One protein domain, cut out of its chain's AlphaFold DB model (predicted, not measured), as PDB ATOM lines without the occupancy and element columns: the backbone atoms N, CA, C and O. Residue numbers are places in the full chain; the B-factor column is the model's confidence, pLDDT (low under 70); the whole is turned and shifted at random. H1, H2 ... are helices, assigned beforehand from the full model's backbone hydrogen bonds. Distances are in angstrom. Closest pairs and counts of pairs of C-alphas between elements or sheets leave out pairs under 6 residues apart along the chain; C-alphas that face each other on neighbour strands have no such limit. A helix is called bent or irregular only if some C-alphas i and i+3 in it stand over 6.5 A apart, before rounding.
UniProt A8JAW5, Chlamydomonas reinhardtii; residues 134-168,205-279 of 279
ATOM      1  N   MET A 134      32.987   0.283  30.608       89.69
ATOM      2  CA  MET A 134      33.376  -0.980  29.981       89.69
ATOM      3  C   MET A 134      32.136  -1.819  29.625       89.69
ATOM      4  O   MET A 134      31.265  -2.004  30.479       89.69
ATOM      5  N   PRO A 135      32.041  -2.389  28.407       90.75
ATOM      6  CA  PRO A 135      30.931  -3.251  28.031       90.75
ATOM      7  C   PRO A 135      30.942  -4.553  28.841       90.75
ATOM      8  O   PRO A 135      31.991  -5.166  29.061       90.75
ATOM      9  N   GLY A 136      29.754  -5.044  29.202       89.06
ATOM     10  CA  GLY A 136      29.605  -6.264  30.009       89.06
ATOM     11  C   GLY A 136      30.236  -7.514  29.397       89.06
ATOM     12  O   GLY A 136      30.776  -8.345  30.123       89.06
ATOM     13  N   TRP A 137      30.237  -7.637  28.068       90.62
ATOM     14  CA  TRP A 137      30.865  -8.775  27.398       90.62
ATOM     15  C   TRP A 137      32.394  -8.762  27.556       90.62
ATOM     16  O   TRP A 137      32.988  -9.813  27.784       90.62
ATOM     17  N   VAL A 138      33.028  -7.583  27.514       90.38
ATOM     18  CA  VAL A 138      34.479  -7.435  27.705       90.38
ATOM     19  C   VAL A 138      34.836  -7.764  29.148       90.38
ATOM     20  O   VAL A 138      35.757  -8.542  29.395       90.38
ATOM     21  N   ALA A 139      34.068  -7.237  30.107       88.75
ATOM     22  CA  ALA A 139      34.248  -7.551  31.521       88.75
ATOM     23  C   ALA A 139      34.102  -9.063  31.771       88.75
ATOM     24  O   ALA A 139      34.916  -9.659  32.476       88.75
ATOM     25  N   GLY A 140      33.127  -9.705  31.118       87.62
ATOM     26  CA  GLY A 140      32.935 -11.153  31.147       87.62
ATOM     27  C   GLY A 140      34.128 -11.940  30.597       87.62
ATOM     28  O   GLY A 140      34.534 -12.924  31.211       87.62
ATOM     29  N   VAL A 141      34.734 -11.501  29.488       87.44
ATOM     30  CA  VAL A 141      35.950 -12.126  28.930       87.44
ATOM     31  C   VAL A 141      37.126 -12.003  29.901       87.44
ATOM     32  O   VAL A 141      37.788 -13.000  30.186       87.44
ATOM     33  N   VAL A 142      37.359 -10.806  30.441       85.81
ATOM     34  CA  VAL A 142      38.457 -10.497  31.373       85.81
ATOM     35  C   VAL A 142      38.328 -11.318  32.661       85.81
ATOM     36  O   VAL A 142      39.235 -12.076  33.012       85.81
ATOM     37  N   VAL A 143      37.179 -11.225  33.336       85.38
ATOM     38  CA  VAL A 143      36.929 -11.918  34.608       85.38
ATOM     39  C   VAL A 143      36.814 -13.425  34.398       85.38
ATOM     40  O   VAL A 143      37.428 -14.197  35.132       85.38
ATOM     41  N   GLY A 144      36.074 -13.866  33.380       82.44
ATOM     42  CA  GLY A 144      35.877 -15.286  33.089       82.44
ATOM     43  C   GLY A 144      37.197 -16.004  32.825       82.44
ATOM     44  O   GLY A 144      37.445 -17.075  33.379       82.44
ATOM     45  N   ARG A 145      38.096 -15.390  32.050       82.94
ATOM     46  CA  ARG A 145      39.443 -15.918  31.802       82.94
ATOM     47  C   ARG A 145      40.261 -16.033  33.088       82.94
ATOM     48  O   ARG A 145      40.944 -17.036  33.288       82.94
ATOM     49  N   ASP A 146      40.204 -15.026  33.951       81.12
ATOM     50  CA  ASP A 146      40.961 -15.002  35.203       81.12
ATOM     51  C   ASP A 146      40.456 -16.052  36.197       81.12
ATOM     52  O   ASP A 146      41.260 -16.789  36.775       81.12
ATOM     53  N   VAL A 147      39.136 -16.216  36.298       81.00
ATOM     54  CA  VAL A 147      38.505 -17.299  37.063       81.00
ATOM     55  C   VAL A 147      38.918 -18.664  36.519       81.00
ATOM     56  O   VAL A 147      39.290 -19.538  37.300       81.00
ATOM     57  N   LEU A 148      38.919 -18.858  35.196       79.25
ATOM     58  CA  LEU A 148      39.333 -20.121  34.576       79.25
ATOM     59  C   LEU A 148      40.796 -20.470  34.876       79.25
ATOM     60  O   LEU A 148      41.100 -21.634  35.135       79.25
ATOM     61  N   LEU A 149      41.701 -19.488  34.884       75.94
ATOM     62  CA  LEU A 149      43.105 -19.718  35.236       75.94
ATOM     63  C   LEU A 149      43.277 -20.103  36.707       75.94
ATOM     64  O   LEU A 149      44.012 -21.048  37.010       75.94
ATOM     65  N   VAL A 150      42.593 -19.404  37.617       74.69
ATOM     66  CA  VAL A 150      42.645 -19.697  39.058       74.69
ATOM     67  C   VAL A 150      42.032 -21.070  39.344       74.69
ATOM     68  O   VAL A 150      42.667 -21.909  39.984       74.69
ATOM     69  N   ALA A 151      40.842 -21.343  38.807       75.00
ATOM     70  CA  ALA A 151      40.150 -22.617  38.971       75.00
ATOM     71  C   ALA A 151      40.933 -23.779  38.343       75.00
ATOM     72  O   ALA A 151      41.092 -24.822  38.972       75.00
ATOM     73  N   GLY A 152      41.479 -23.598  37.136       72.81
ATOM     74  CA  GLY A 152      42.305 -24.605  36.469       72.81
ATOM     75  C   GLY A 152      43.558 -24.952  37.272       72.81
ATOM     76  O   GLY A 152      43.862 -26.130  37.465       72.81
ATOM     77  N   SER A 153      44.237 -23.937  37.815       70.75
ATOM     78  CA  SER A 153      45.405 -24.121  38.688       70.75
ATOM     79  C   SER A 153      45.039 -24.859  39.978       70.75
ATOM     80  O   SER A 153      45.746 -25.779  40.394       70.75
ATOM     81  N   PHE A 154      43.903 -24.507  40.584       77.06
ATOM     82  CA  PHE A 154      43.395 -25.152  41.792       77.06
ATOM     83  C   PHE A 154      43.029 -26.623  41.557       77.06
ATOM     84  O   PHE A 154      43.488 -27.501  42.289       77.06
ATOM     85  N   VAL A 155      42.252 -26.914  40.506       76.19
ATOM     86  CA  VAL A 155      41.849 -28.281  40.138       76.19
ATOM     87  C   VAL A 155      43.069 -29.136  39.818       76.19
ATOM     88  O   VAL A 155      43.148 -30.274  40.271       76.19
ATOM     89  N   PHE A 156      44.044 -28.603  39.079       71.69
ATOM     90  CA  PHE A 156      45.285 -29.319  38.786       71.69
ATOM     91  C   PHE A 156      46.035 -29.704  40.065       71.69
ATOM     92  O   PHE A 156      46.393 -30.869  40.252       71.69
ATOM     93  N   ARG A 157      46.206 -28.747  40.984       71.44
ATOM     94  CA  ARG A 157      46.840 -28.984  42.285       71.44
ATOM     95  C   ARG A 157      46.092 -30.062  43.072       71.44
ATOM     96  O   ARG A 157      46.714 -30.982  43.590       71.44
ATOM     97  N   LEU A 158      44.761 -29.990  43.111       76.56
ATOM     98  CA  LEU A 158      43.916 -30.945  43.828       76.56
ATOM     99  C   LEU A 158      43.958 -32.355  43.211       76.56
ATOM    100  O   LEU A 158      43.965 -33.349  43.939       76.56
ATOM    101  N   ARG A 159      44.057 -32.460  41.879       77.00
ATOM    102  CA  ARG A 159      44.286 -33.738  41.181       77.00
ATOM    103  C   ARG A 159      45.634 -34.357  41.543       77.00
ATOM    104  O   ARG A 159      45.694 -35.574  41.677       77.00
ATOM    105  N   GLY A 160      46.671 -33.543  41.753       71.38
ATOM    106  CA  GLY A 160      47.976 -34.006  42.244       71.38
ATOM    107  C   GLY A 160      47.904 -34.706  43.606       71.38
ATOM    108  O   GLY A 160      48.679 -35.615  43.872       71.38
ATOM    109  N   PHE A 161      46.911 -34.360  44.430       75.25
ATOM    110  CA  PHE A 161      46.626 -35.030  45.704       75.25
ATOM    111  C   PHE A 161      45.575 -36.148  45.590       75.25
ATOM    112  O   PHE A 161      45.015 -36.593  46.592       75.25
ATOM    113  N   GLY A 162      45.260 -36.597  44.371       79.69
ATOM    114  CA  GLY A 162      44.267 -37.645  44.137       79.69
ATOM    115  C   GLY A 162      42.855 -37.244  44.568       79.69
ATOM    116  O   GLY A 162      42.122 -38.085  45.075       79.69
ATOM    117  N   TRP A 163      42.487 -35.965  44.411       78.38
ATOM    118  CA  TRP A 163      41.202 -35.392  44.852       78.38
ATOM    119  C   TRP A 163      40.959 -35.418  46.363       78.38
ATOM    120  O   TRP A 163      39.858 -35.122  46.827       78.38
ATOM    121  N   ARG A 164      41.985 -35.733  47.154       79.62
ATOM    122  CA  ARG A 164      41.914 -35.703  48.611       79.62
ATOM    123  C   ARG A 164      42.455 -34.370  49.081       79.62
ATOM    124  O   ARG A 164      43.527 -33.954  48.653       79.62
ATOM    125  N   TRP A 165      41.719 -33.696  49.958       80.00
ATOM    126  CA  TRP A 165      42.206 -32.461  50.557       80.00
ATOM    127  C   TRP A 165      43.431 -32.771  51.433       80.00
ATOM    128  O   TRP A 165      43.286 -33.480  52.431       80.00
ATOM    129  N   PRO A 166      44.630 -32.265  51.095       71.56
ATOM    130  CA  PRO A 166      45.853 -32.582  51.833       71.56
ATOM    131  C   PRO A 166      46.026 -31.700  53.087       71.56
ATOM    132  O   PRO A 166      47.003 -31.847  53.816       71.56
ATOM    133  N   GLY A 167      45.096 -30.769  53.339       77.56
ATOM    134  CA  GLY A 167      45.236 -29.692  54.320       77.56
ATOM    135  C   GLY A 167      45.896 -28.446  53.718       77.56
ATOM    136  O   GLY A 167      46.716 -28.548  52.806       77.56
ATOM    137  N   ALA A 168      45.563 -27.257  54.236       69.00
ATOM    138  CA  ALA A 168      46.059 -25.983  53.699       69.00
ATOM    139  C   ALA A 168      47.599 -25.927  53.661       69.00
ATOM    140  O   ALA A 168      48.187 -25.601  52.634       69.00
ATOM    141  N   PHE A 205      55.205 -29.441  35.063       46.09
ATOM    142  CA  PHE A 205      54.875 -28.025  34.883       46.09
ATOM    143  C   PHE A 205      54.065 -27.827  33.600       46.09
ATOM    144  O   PHE A 205      54.367 -28.411  32.553       46.09
ATOM    145  N   MET A 206      53.031 -26.982  33.664       48.66
ATOM    146  CA  MET A 206      52.247 -26.619  32.483       48.66
ATOM    147  C   MET A 206      53.135 -25.849  31.505       48.66
ATOM    148  O   MET A 206      53.816 -24.903  31.903       48.66
ATOM    149  N   ARG A 207      53.131 -26.228  30.223       54.00
ATOM    150  CA  ARG A 207      53.903 -25.504  29.202       54.00
ATOM    151  C   ARG A 207      53.324 -24.091  29.024       54.00
ATOM    152  O   ARG A 207      52.193 -23.978  28.550       54.00
ATOM    153  N   PRO A 208      54.066 -23.011  29.346       55.19
ATOM    154  CA  PRO A 208      53.547 -21.663  29.168       55.19
ATOM    155  C   PRO A 208      53.504 -21.332  27.675       55.19
ATOM    156  O   PRO A 208      54.540 -21.227  27.017       55.19
ATOM    157  N   LEU A 209      52.303 -21.152  27.133       60.75
ATOM    158  CA  LEU A 209      52.136 -20.709  25.753       60.75
ATOM    159  C   LEU A 209      52.417 -19.206  25.650       60.75
ATOM    160  O   LEU A 209      51.870 -18.413  26.418       60.75
ATOM    161  N   LEU A 210      53.212 -18.795  24.655       65.00
ATOM    162  CA  LEU A 210      53.472 -17.375  24.369       65.00
ATOM    163  C   LEU A 210      52.170 -16.583  24.172       65.00
ATOM    164  O   LEU A 210      52.061 -15.447  24.630       65.00
ATOM    165  N   ILE A 211      51.145 -17.223  23.600       59.88
ATOM    166  CA  ILE A 211      49.828 -16.616  23.374       59.88
ATOM    167  C   ILE A 211      49.100 -16.250  24.679       59.88
ATOM    168  O   ILE A 211      48.333 -15.295  24.720       59.88
ATOM    169  N   SER A 212      49.386 -16.953  25.780       65.19
ATOM    170  CA  SER A 212      48.804 -16.676  27.097       65.19
ATOM    171  C   SER A 212      49.440 -15.450  27.767       65.19
ATOM    172  O   SER A 212      48.751 -14.666  28.427       65.19
ATOM    173  N   LYS A 213      50.744 -15.238  27.544       73.31
ATOM    174  CA  LYS A 213      51.452 -14.031  27.996       73.31
ATOM    175  C   LYS A 213      50.975 -12.801  27.228       73.31
ATOM    176  O   LYS A 213      50.648 -11.798  27.851       73.31
ATOM    177  N   ALA A 214      50.853 -12.920  25.904       73.62
ATOM    178  CA  ALA A 214      50.329 -11.856  25.050       73.62
ATOM    179  C   ALA A 214      48.918 -11.416  25.478       73.62
ATOM    180  O   ALA A 214      48.676 -10.225  25.628       73.62
ATOM    181  N   ASN A 215      48.026 -12.367  25.777       81.00
ATOM    182  CA  ASN A 215      46.678 -12.061  26.263       81.00
ATOM    183  C   ASN A 215      46.692 -11.251  27.578       81.00
ATOM    184  O   ASN A 215      45.938 -10.301  27.741       81.00
ATOM    185  N   THR A 216      47.606 -11.566  28.499       81.19
ATOM    186  CA  THR A 216      47.742 -10.802  29.754       81.19
ATOM    187  C   THR A 216      48.154  -9.352  29.493       81.19
ATOM    188  O   THR A 216      47.604  -8.442  30.101       81.19
ATOM    189  N   VAL A 217      49.087  -9.123  28.563       81.75
ATOM    190  CA  VAL A 217      49.503  -7.765  28.176       81.75
ATOM    191  C   VAL A 217      48.349  -7.010  27.519       81.75
ATOM    192  O   VAL A 217      48.091  -5.868  27.882       81.75
ATOM    193  N   LEU A 218      47.617  -7.655  26.607       84.88
ATOM    194  CA  LEU A 218      46.448  -7.060  25.955       84.88
ATOM    195  C   LEU A 218      45.366  -6.673  26.964       84.88
ATOM    196  O   LEU A 218      44.836  -5.572  26.885       84.88
ATOM    197  N   GLN A 219      45.104  -7.524  27.955       87.62
ATOM    198  CA  GLN A 219      44.155  -7.249  29.033       87.62
ATOM    199  C   GLN A 219      44.566  -6.023  29.864       87.62
ATOM    200  O   GLN A 219      43.714  -5.198  30.186       87.62
ATOM    201  N   LEU A 220      45.856  -5.877  30.189       87.19
ATOM    202  CA  LEU A 220      46.364  -4.704  30.910       87.19
ATOM    203  C   LEU A 220      46.237  -3.424  30.075       87.19
ATOM    204  O   LEU A 220      45.785  -2.402  30.588       87.19
ATOM    205  N   LEU A 221      46.589  -3.488  28.787       90.00
ATOM    206  CA  LEU A 221      46.445  -2.363  27.862       90.00
ATOM    207  C   LEU A 221      44.980  -1.963  27.681       90.00
ATOM    208  O   LEU A 221      44.667  -0.777  27.682       90.00
ATOM    209  N   LEU A 222      44.083  -2.942  27.567       92.38
ATOM    210  CA  LEU A 222      42.647  -2.724  27.438       92.38
ATOM    211  C   LEU A 222      42.078  -2.016  28.669       92.38
ATOM    212  O   LEU A 222      41.372  -1.018  28.538       92.38
ATOM    213  N   LEU A 223      42.425  -2.494  29.866       91.00
ATOM    214  CA  LEU A 223      41.986  -1.884  31.119       91.00
ATOM    215  C   LEU A 223      42.530  -0.455  31.266       91.00
ATOM    216  O   LEU A 223      41.782   0.451  31.623       91.00
ATOM    217  N   GLY A 224      43.802  -0.239  30.914       90.94
ATOM    218  CA  GLY A 224      44.407   1.093  30.847       90.94
ATOM    219  C   GLY A 224      43.702   2.014  29.848       90.94
ATOM    220  O   GLY A 224      43.444   3.171  30.162       90.94
ATOM    221  N   GLY A 225      43.318   1.494  28.681       91.38
ATOM    222  CA  GLY A 225      42.542   2.224  27.680       91.38
ATOM    223  C   GLY A 225      41.203   2.723  28.225       91.38
ATOM    224  O   GLY A 225      40.895   3.903  28.091       91.38
ATOM    225  N   TYR A 226      40.435   1.871  28.912       93.44
ATOM    226  CA  TYR A 226      39.174   2.294  29.537       93.44
ATOM    227  C   TYR A 226      39.361   3.308  30.662       93.44
ATOM    228  O   TYR A 226      38.550   4.224  30.798       93.44
ATOM    229  N   LEU A 227      40.422   3.170  31.457       91.88
ATOM    230  CA  LEU A 227      40.748   4.141  32.498       91.88
ATOM    231  C   LEU A 227      41.039   5.519  31.899       91.88
ATOM    232  O   LEU A 227      40.420   6.503  32.301       91.88
ATOM    233  N   LEU A 228      41.895   5.574  30.875       91.38
ATOM    234  CA  LEU A 228      42.214   6.807  30.148       91.38
ATOM    235  C   LEU A 228      40.995   7.402  29.431       91.38
ATOM    236  O   LEU A 228      40.910   8.618  29.277       91.38
ATOM    237  N   ARG A 229      40.047   6.561  29.003       90.62
ATOM    238  CA  ARG A 229      38.778   6.997  28.399       90.62
ATOM    239  C   ARG A 229      37.887   7.706  29.403       90.62
ATOM    240  O   ARG A 229      37.250   8.693  29.054       90.62
ATOM    241  N   GLY A 230      37.851   7.209  30.637       86.62
ATOM    242  CA  GLY A 230      37.066   7.807  31.709       86.62
ATOM    243  C   GLY A 230      37.638   9.122  32.247       86.62
ATOM    244  O   GLY A 230      36.888   9.907  32.820       86.62
ATOM    245  N   MET A 231      38.932   9.397  32.047       89.31
ATOM    246  CA  MET A 231      39.572  10.643  32.493       89.31
ATOM    247  C   MET A 231      39.070  11.856  31.700       89.31
ATOM    248  O   MET A 231      39.277  11.915  30.486       89.31
ATOM    249  N   ASP A 232      38.438  12.813  32.389       81.75
ATOM    250  CA  ASP A 232      37.995  14.115  31.863       81.75
ATOM    251  C   ASP A 232      37.336  14.044  30.469       81.75
ATOM    252  O   ASP A 232      37.619  14.832  29.567       81.75
ATOM    253  N   GLY A 233      36.462  13.051  30.262       75.75
ATOM    254  CA  GLY A 233      35.734  12.870  28.999       75.75
ATOM    255  C   GLY A 233      36.591  12.385  27.820       75.75
ATOM    256  O   GLY A 233      36.221  12.608  26.668       75.75
ATOM    257  N   GLY A 234      37.725  11.730  28.087       79.94
ATOM    258  CA  GLY A 234      38.635  11.169  27.081       79.94
ATOM    259  C   GLY A 234      39.958  11.923  26.932       79.94
ATOM    260  O   GLY A 234      40.762  11.577  26.059       79.94
ATOM    261  N   ALA A 235      40.221  12.914  27.788       83.88
ATOM    262  CA  ALA A 235      41.480  13.659  27.811       83.88
ATOM    263  C   ALA A 235      42.696  12.732  27.981       83.88
ATOM    264  O   ALA A 235      43.739  12.956  27.365       83.88
ATOM    265  N   GLY A 236      42.549  11.641  28.744       85.00
ATOM    266  CA  GLY A 236      43.605  10.642  28.921       85.00
ATOM    267  C   GLY A 236      44.037   9.978  27.607       85.00
ATOM    268  O   GLY A 236      45.234   9.838  27.354       85.00
ATOM    269  N   LEU A 237      43.092   9.617  26.729       88.81
ATOM    270  CA  LEU A 237      43.438   9.080  25.406       88.81
ATOM    271  C   LEU A 237      43.972  10.145  24.464       88.81
ATOM    272  O   LEU A 237      44.863   9.832  23.686       88.81
ATOM    273  N   GLN A 238      43.472  11.379  24.526       87.25
ATOM    274  CA  GLN A 238      44.020  12.467  23.712       87.25
ATOM    275  C   GLN A 238      45.466  12.792  24.095       87.25
ATOM    276  O   GLN A 238      46.276  13.090  23.225       87.25
ATOM    277  N   LEU A 239      45.819  12.683  25.377       87.31
ATOM    278  CA  LEU A 239      47.198  12.854  25.827       87.31
ATOM    279  C   LEU A 239      48.117  11.759  25.268       87.31
ATOM    280  O   LEU A 239      49.242  12.041  24.861       87.31
ATOM    281  N   LEU A 240      47.638  10.512  25.244       86.94
ATOM    282  CA  LEU A 240      48.401   9.371  24.733       86.94
ATOM    283  C   LEU A 240      48.464   9.345  23.196       86.94
ATOM    284  O   LEU A 240      49.484   8.980  22.616       86.94
ATOM    285  N   LEU A 241      47.367   9.722  22.545       88.06
ATOM    286  CA  LEU A 241      47.156   9.714  21.102       88.06
ATOM    287  C   LEU A 241      46.607  11.081  20.652       88.06
ATOM    288  O   LEU A 241      45.419  11.210  20.340       88.06
ATOM    289  N   PRO A 242      47.469  12.112  20.568       83.75
ATOM    290  CA  PRO A 242      47.052  13.476  20.228       83.75
ATOM    291  C   PRO A 242      46.499  13.620  18.803       83.75
ATOM    292  O   PRO A 242      45.825  14.597  18.500       83.75
ATOM    293  N   GLY A 243      46.747  12.637  17.930       82.88
ATOM    294  CA  GLY A 243      46.176  12.567  16.581       82.88
ATOM    295  C   GLY A 243      44.770  11.959  16.502       82.88
ATOM    296  O   GLY A 243      44.252  11.812  15.397       82.88
ATOM    297  N   GLY A 244      44.156  11.583  17.630       85.12
ATOM    298  CA  GLY A 244      42.901  10.828  17.657       85.12
ATOM    299  C   GLY A 244      43.111   9.311  17.542       85.12
ATOM    300  O   GLY A 244      44.213   8.807  17.742       85.12
ATOM    301  N   GLY A 245      42.036   8.562  17.271       87.56
ATOM    302  CA  GLY A 245      42.084   7.094  17.140       87.56
ATOM    303  C   GLY A 245      42.026   6.316  18.462       87.56
ATOM    304  O   GLY A 245      42.154   5.096  18.472       87.56
ATOM    305  N   GLY A 246      41.795   6.992  19.590       89.00
ATOM    306  CA  GLY A 246      41.680   6.330  20.891       89.00
ATOM    307  C   GLY A 246      40.546   5.296  20.967       89.00
ATOM    308  O   GLY A 246      40.725   4.210  21.511       89.00
ATOM    309  N   GLU A 247      39.397   5.599  20.365       90.06
ATOM    310  CA  GLU A 247      38.261   4.668  20.291       90.06
ATOM    311  C   GLU A 247      38.577   3.446  19.412       90.06
ATOM    312  O   GLU A 247      38.241   2.319  19.773       90.06
ATOM    313  N   GLU A 248      39.297   3.642  18.302       92.25
ATOM    314  CA  GLU A 248      39.759   2.548  17.435       92.25
ATOM    315  C   GLU A 248      40.771   1.652  18.154       92.25
ATOM    316  O   GLU A 248      40.717   0.428  18.021       92.25
ATOM    317  N   LEU A 249      41.660   2.240  18.964       92.31
ATOM    318  CA  LEU A 249      42.585   1.492  19.810       92.31
ATOM    319  C   LEU A 249      41.819   0.608  20.801       92.31
ATOM    320  O   LEU A 249      42.133  -0.576  20.915       92.31
ATOM    321  N   ILE A 250      40.827   1.161  21.505       93.50
ATOM    322  CA  ILE A 250      40.030   0.397  22.474       93.50
ATOM    323  C   ILE A 250      39.296  -0.740  21.765       93.50
ATOM    324  O   ILE A 250      39.429  -1.887  22.180       93.50
ATOM    325  N   MET A 251      38.621  -0.461  20.648       93.38
ATOM    326  CA  MET A 251      37.937  -1.486  19.855       93.38
ATOM    327  C   MET A 251      38.903  -2.577  19.356       93.38
ATOM    328  O   MET A 251      38.595  -3.771  19.408       93.38
ATOM    329  N   GLY A 252      40.104  -2.193  18.916       92.62
ATOM    330  CA  GLY A 252      41.154  -3.127  18.518       92.62
ATOM    331  C   GLY A 252      41.643  -3.997  19.680       92.62
ATOM    332  O   GLY A 252      41.814  -5.206  19.518       92.62
ATOM    333  N   LEU A 253      41.822  -3.408  20.865       93.88
ATOM    334  CA  LEU A 253      42.223  -4.113  22.083       93.88
ATOM    335  C   LEU A 253      41.129  -5.060  22.589       93.88
ATOM    336  O   LEU A 253      41.448  -6.171  23.014       93.88
ATOM    337  N   GLU A 254      39.858  -4.666  22.512       94.06
ATOM    338  CA  GLU A 254      38.704  -5.511  22.833       94.06
ATOM    339  C   GLU A 254      38.712  -6.779  21.968       94.06
ATOM    340  O   GLU A 254      38.709  -7.902  22.486       94.06
ATOM    341  N   LEU A 255      38.803  -6.602  20.644       92.94
ATOM    342  CA  LEU A 255      38.819  -7.704  19.686       92.94
ATOM    343  C   LEU A 255      40.056  -8.592  19.863       92.94
ATOM    344  O   LEU A 255      39.938  -9.819  19.889       92.94
ATOM    345  N   ALA A 256      41.239  -7.995  20.023       90.31
ATOM    346  CA  ALA A 256      42.484  -8.731  20.221       90.31
ATOM    347  C   ALA A 256      42.465  -9.543  21.525       90.31
ATOM    348  O   ALA A 256      42.873 -10.708  21.538       90.31
ATOM    349  N   THR A 257      41.956  -8.969  22.617       89.56
ATOM    350  CA  THR A 257      41.829  -9.657  23.912       89.56
ATOM    351  C   THR A 257      40.847 -10.821  23.813       89.56
ATOM    352  O   THR A 257      41.152 -11.930  24.259       89.56
ATOM    353  N   ALA A 258      39.697 -10.626  23.164       89.56
ATOM    354  CA  ALA A 258      38.722 -11.689  22.948       89.56
ATOM    355  C   ALA A 258      39.294 -12.828  22.087       89.56
ATOM    356  O   ALA A 258      39.274 -13.993  22.495       89.56
ATOM    357  N   ALA A 259      39.873 -12.495  20.931       88.06
ATOM    358  CA  ALA A 259      40.451 -13.464  20.007       88.06
ATOM    359  C   ALA A 259      41.596 -14.265  20.649       88.06
ATOM    360  O   ALA A 259      41.621 -15.494  20.560       88.06
ATOM    361  N   THR A 260      42.518 -13.597  21.350       84.38
ATOM    362  CA  THR A 260      43.627 -14.280  22.036       84.38
ATOM    363  C   THR A 260      43.155 -15.101  23.234       84.38
ATOM    364  O   THR A 260      43.705 -16.176  23.482       84.38
ATOM    365  N   THR A 261      42.102 -14.673  23.936       85.94
ATOM    366  CA  THR A 261      41.467 -15.467  24.998       85.94
ATOM    367  C   THR A 261      40.910 -16.771  24.447       85.94
ATOM    368  O   THR A 261      41.287 -17.836  24.941       85.94
ATOM    369  N   VAL A 262      40.115 -16.715  23.377       85.88
ATOM    370  CA  VAL A 262      39.562 -17.911  22.725       85.88
ATOM    371  C   VAL A 262      40.677 -18.815  22.195       85.88
ATOM    372  O   VAL A 262      40.696 -20.008  22.499       85.88
ATOM    373  N   ALA A 263      41.654 -18.256  21.472       81.19
ATOM    374  CA  ALA A 263      42.774 -19.020  20.925       81.19
ATOM    375  C   ALA A 263      43.592 -19.716  22.026       81.19
ATOM    376  O   ALA A 263      43.923 -20.896  21.908       81.19
ATOM    377  N   SER A 264      43.883 -19.009  23.123       77.69
ATOM    378  CA  SER A 264      44.609 -19.578  24.262       77.69
ATOM    379  C   SER A 264      43.809 -20.677  24.965       77.69
ATOM    380  O   SER A 264      44.372 -21.727  25.274       77.69
ATOM    381  N   GLY A 265      42.498 -20.490  25.154       79.94
ATOM    382  CA  GLY A 265      41.610 -21.492  25.743       79.94
ATOM    383  C   GLY A 265      41.540 -22.772  24.912       79.94
ATOM    384  O   GLY A 265      41.687 -23.866  25.454       79.94
ATOM    385  N   LEU A 266      41.409 -22.649  23.587       82.38
ATOM    386  CA  LEU A 266      41.429 -23.789  22.666       82.38
ATOM    387  C   LEU A 266      42.786 -24.504  22.660       82.38
ATOM    388  O   LEU A 266      42.840 -25.735  22.689       82.38
ATOM    389  N   ALA A 267      43.892 -23.757  22.669       77.69
ATOM    390  CA  ALA A 267      45.230 -24.338  22.723       77.69
ATOM    391  C   ALA A 267      45.459 -25.133  24.022       77.69
ATOM    392  O   ALA A 267      45.921 -26.271  23.979       77.69
ATOM    393  N   TYR A 268      45.069 -24.588  25.177       73.62
ATOM    394  CA  TYR A 268      45.144 -25.324  26.440       73.62
ATOM    395  C   TYR A 268      44.184 -26.519  26.479       73.62
ATOM    396  O   TYR A 268      44.577 -27.595  26.925       73.62
ATOM    397  N   GLY A 269      42.960 -26.376  25.963       77.06
ATOM    398  CA  GLY A 269      41.985 -27.467  25.890       77.06
ATOM    399  C   GLY A 269      42.473 -28.638  25.034       77.06
ATOM    400  O   GLY A 269      42.442 -29.789  25.466       77.06
ATOM    401  N   THR A 270      43.007 -28.355  23.845       78.25
ATOM    402  CA  THR A 270      43.582 -29.383  22.958       78.25
ATOM    403  C   THR A 270      44.802 -30.061  23.580       78.25
ATOM    404  O   THR A 270      44.909 -31.288  23.535       78.25
ATOM    405  N   MET A 271      45.689 -29.304  24.230       74.12
ATOM    406  CA  MET A 271      46.826 -29.871  24.962       74.12
ATOM    407  C   MET A 271      46.393 -30.760  26.134       74.12
ATOM    408  O   MET A 271      47.028 -31.791  26.372       74.12
ATOM    409  N   ALA A 272      45.320 -30.391  26.841       72.31
ATOM    410  CA  ALA A 272      44.748 -31.182  27.927       72.31
ATOM    411  C   ALA A 272      44.239 -32.539  27.423       72.31
ATOM    412  O   ALA A 272      44.593 -33.573  27.986       72.31
ATOM    413  N   VAL A 273      43.476 -32.542  26.324       75.50
ATOM    414  CA  VAL A 273      42.936 -33.766  25.706       75.50
ATOM    415  C   VAL A 273      44.051 -34.679  25.193       75.50
ATOM    416  O   VAL A 273      43.961 -35.896  25.315       75.50
ATOM    417  N   GLN A 274      45.129 -34.109  24.653       75.94
ATOM    418  CA  GLN A 274      46.259 -34.879  24.123       75.94
ATOM    419  C   GLN A 274      47.229 -35.390  25.200       75.94
ATOM    420  O   GLN A 274      48.224 -36.024  24.853       75.94
ATOM    421  N   GLY A 275      47.017 -35.065  26.481       69.94
ATOM    422  CA  GLY A 275      47.965 -35.386  27.554       69.94
ATOM    423  C   GLY A 275      49.324 -34.681  27.422       69.94
ATOM    424  O   GLY A 275      50.267 -35.031  28.119       69.94
ATOM    425  N   LYS A 276      49.440 -33.679  26.535       66.62
ATOM    426  CA  LYS A 276      50.682 -32.929  26.241       66.62
ATOM    427  C   LYS A 276      50.784 -31.602  26.991       66.62
ATOM    428  O   LYS A 276      51.718 -30.832  26.767       66.62
ATOM    429  N   LEU A 277      49.800 -31.313  27.838       60.59
ATOM    430  CA  LEU A 277      49.707 -30.077  28.612       60.59
ATOM    431  C   LEU A 277      50.900 -29.889  29.565       60.59
ATOM    432  O   LEU A 277      51.259 -28.754  29.887       60.59
ATOM    433  N   PHE A 278      51.547 -30.988  29.950       57.56
ATOM    434  CA  PHE A 278      52.621 -31.012  30.931       57.56
ATOM    435  C   PHE A 278      53.903 -31.634  30.351       57.56
ATOM    436  O   PHE A 278      53.840 -32.481  29.454       57.56
ATOM    437  N   LYS A 279      55.064 -31.144  30.807       50.69
ATOM    438  CA  LYS A 279      56.380 -31.788  30.632       50.69
ATOM    439  C   LYS A 279      56.781 -32.498  31.912       50.69
ATOM    440  O   LYS A 279      56.357 -32.017  32.988       50.69
TER     441      LYS A 279
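This is residues 134 to 168 and 205 to 279 of the 279 residues of a protein of Chlamydomonas reinhardtii (UniProt A8JAW5). Three long helices run lengthwise in a loosely formed up-and-down bundle: H2 and H4 lie side by side in opposite ways, while H1 meets H4 with its residues 138 to 145 alone and splays away from it toward residue 160. The short H3 sits at one end, in the turn from H2 to H4. The 110 printed residues include four named helices, in the order H1, H2, H3, H4, and no named strand; the class is all helix. The whole is loose, with a radius of gyration of the C-alphas of 17.9 A, and elongated, spanning 56 by 29 by 21 A.

H1, residues 136 to 160, and H4, residues 246 to 273, touch at a shallow tilt of 26 degrees, the same way; their closest C-alphas, of Val 141 and Ala 258, are 6.6 A apart. H2, residues 210 to 233, touches H4 at a shallow tilt of 27 degrees, opposite ways, closest at the C-alphas of Leu 222 and Leu 253, 5.5 A. H1 and H2 are close but not clearly touching, with closest C-alphas 142 and 219 at 7.0 A. H3, residues 235 to 240, forms a helical hairpin with H2, closest at C-alphas 228 and 236, 4.3 A. H1 and H3 are apart. Every O i to N i+4 pair is within hydrogen-bond range in H1, H3 and H4, and 18 of 20 are in H2.

H1 begins at C-alpha 136 (29.605, -6.264, 30.009) and is 35.5 A long. H2, 35.4 A, is irregular: C-alphas 229 and 232 are 8.0 A apart. H3 is 8.7 A long. H4, 40.4 A, ends at C-alpha 273 (42.936, -33.766, 25.706).

The two farthest C-alphas, of Arg 164 and Gly 243, are 58.1 A apart. Residues 169 to 204 are not printed; C-alphas 168 and 205 are 20.9 A apart across this cut. The links H2 to H3 and H3 to H4 are tight. The pLDDT is under 70 at residues 168, 205 to 212 and 275 to 279.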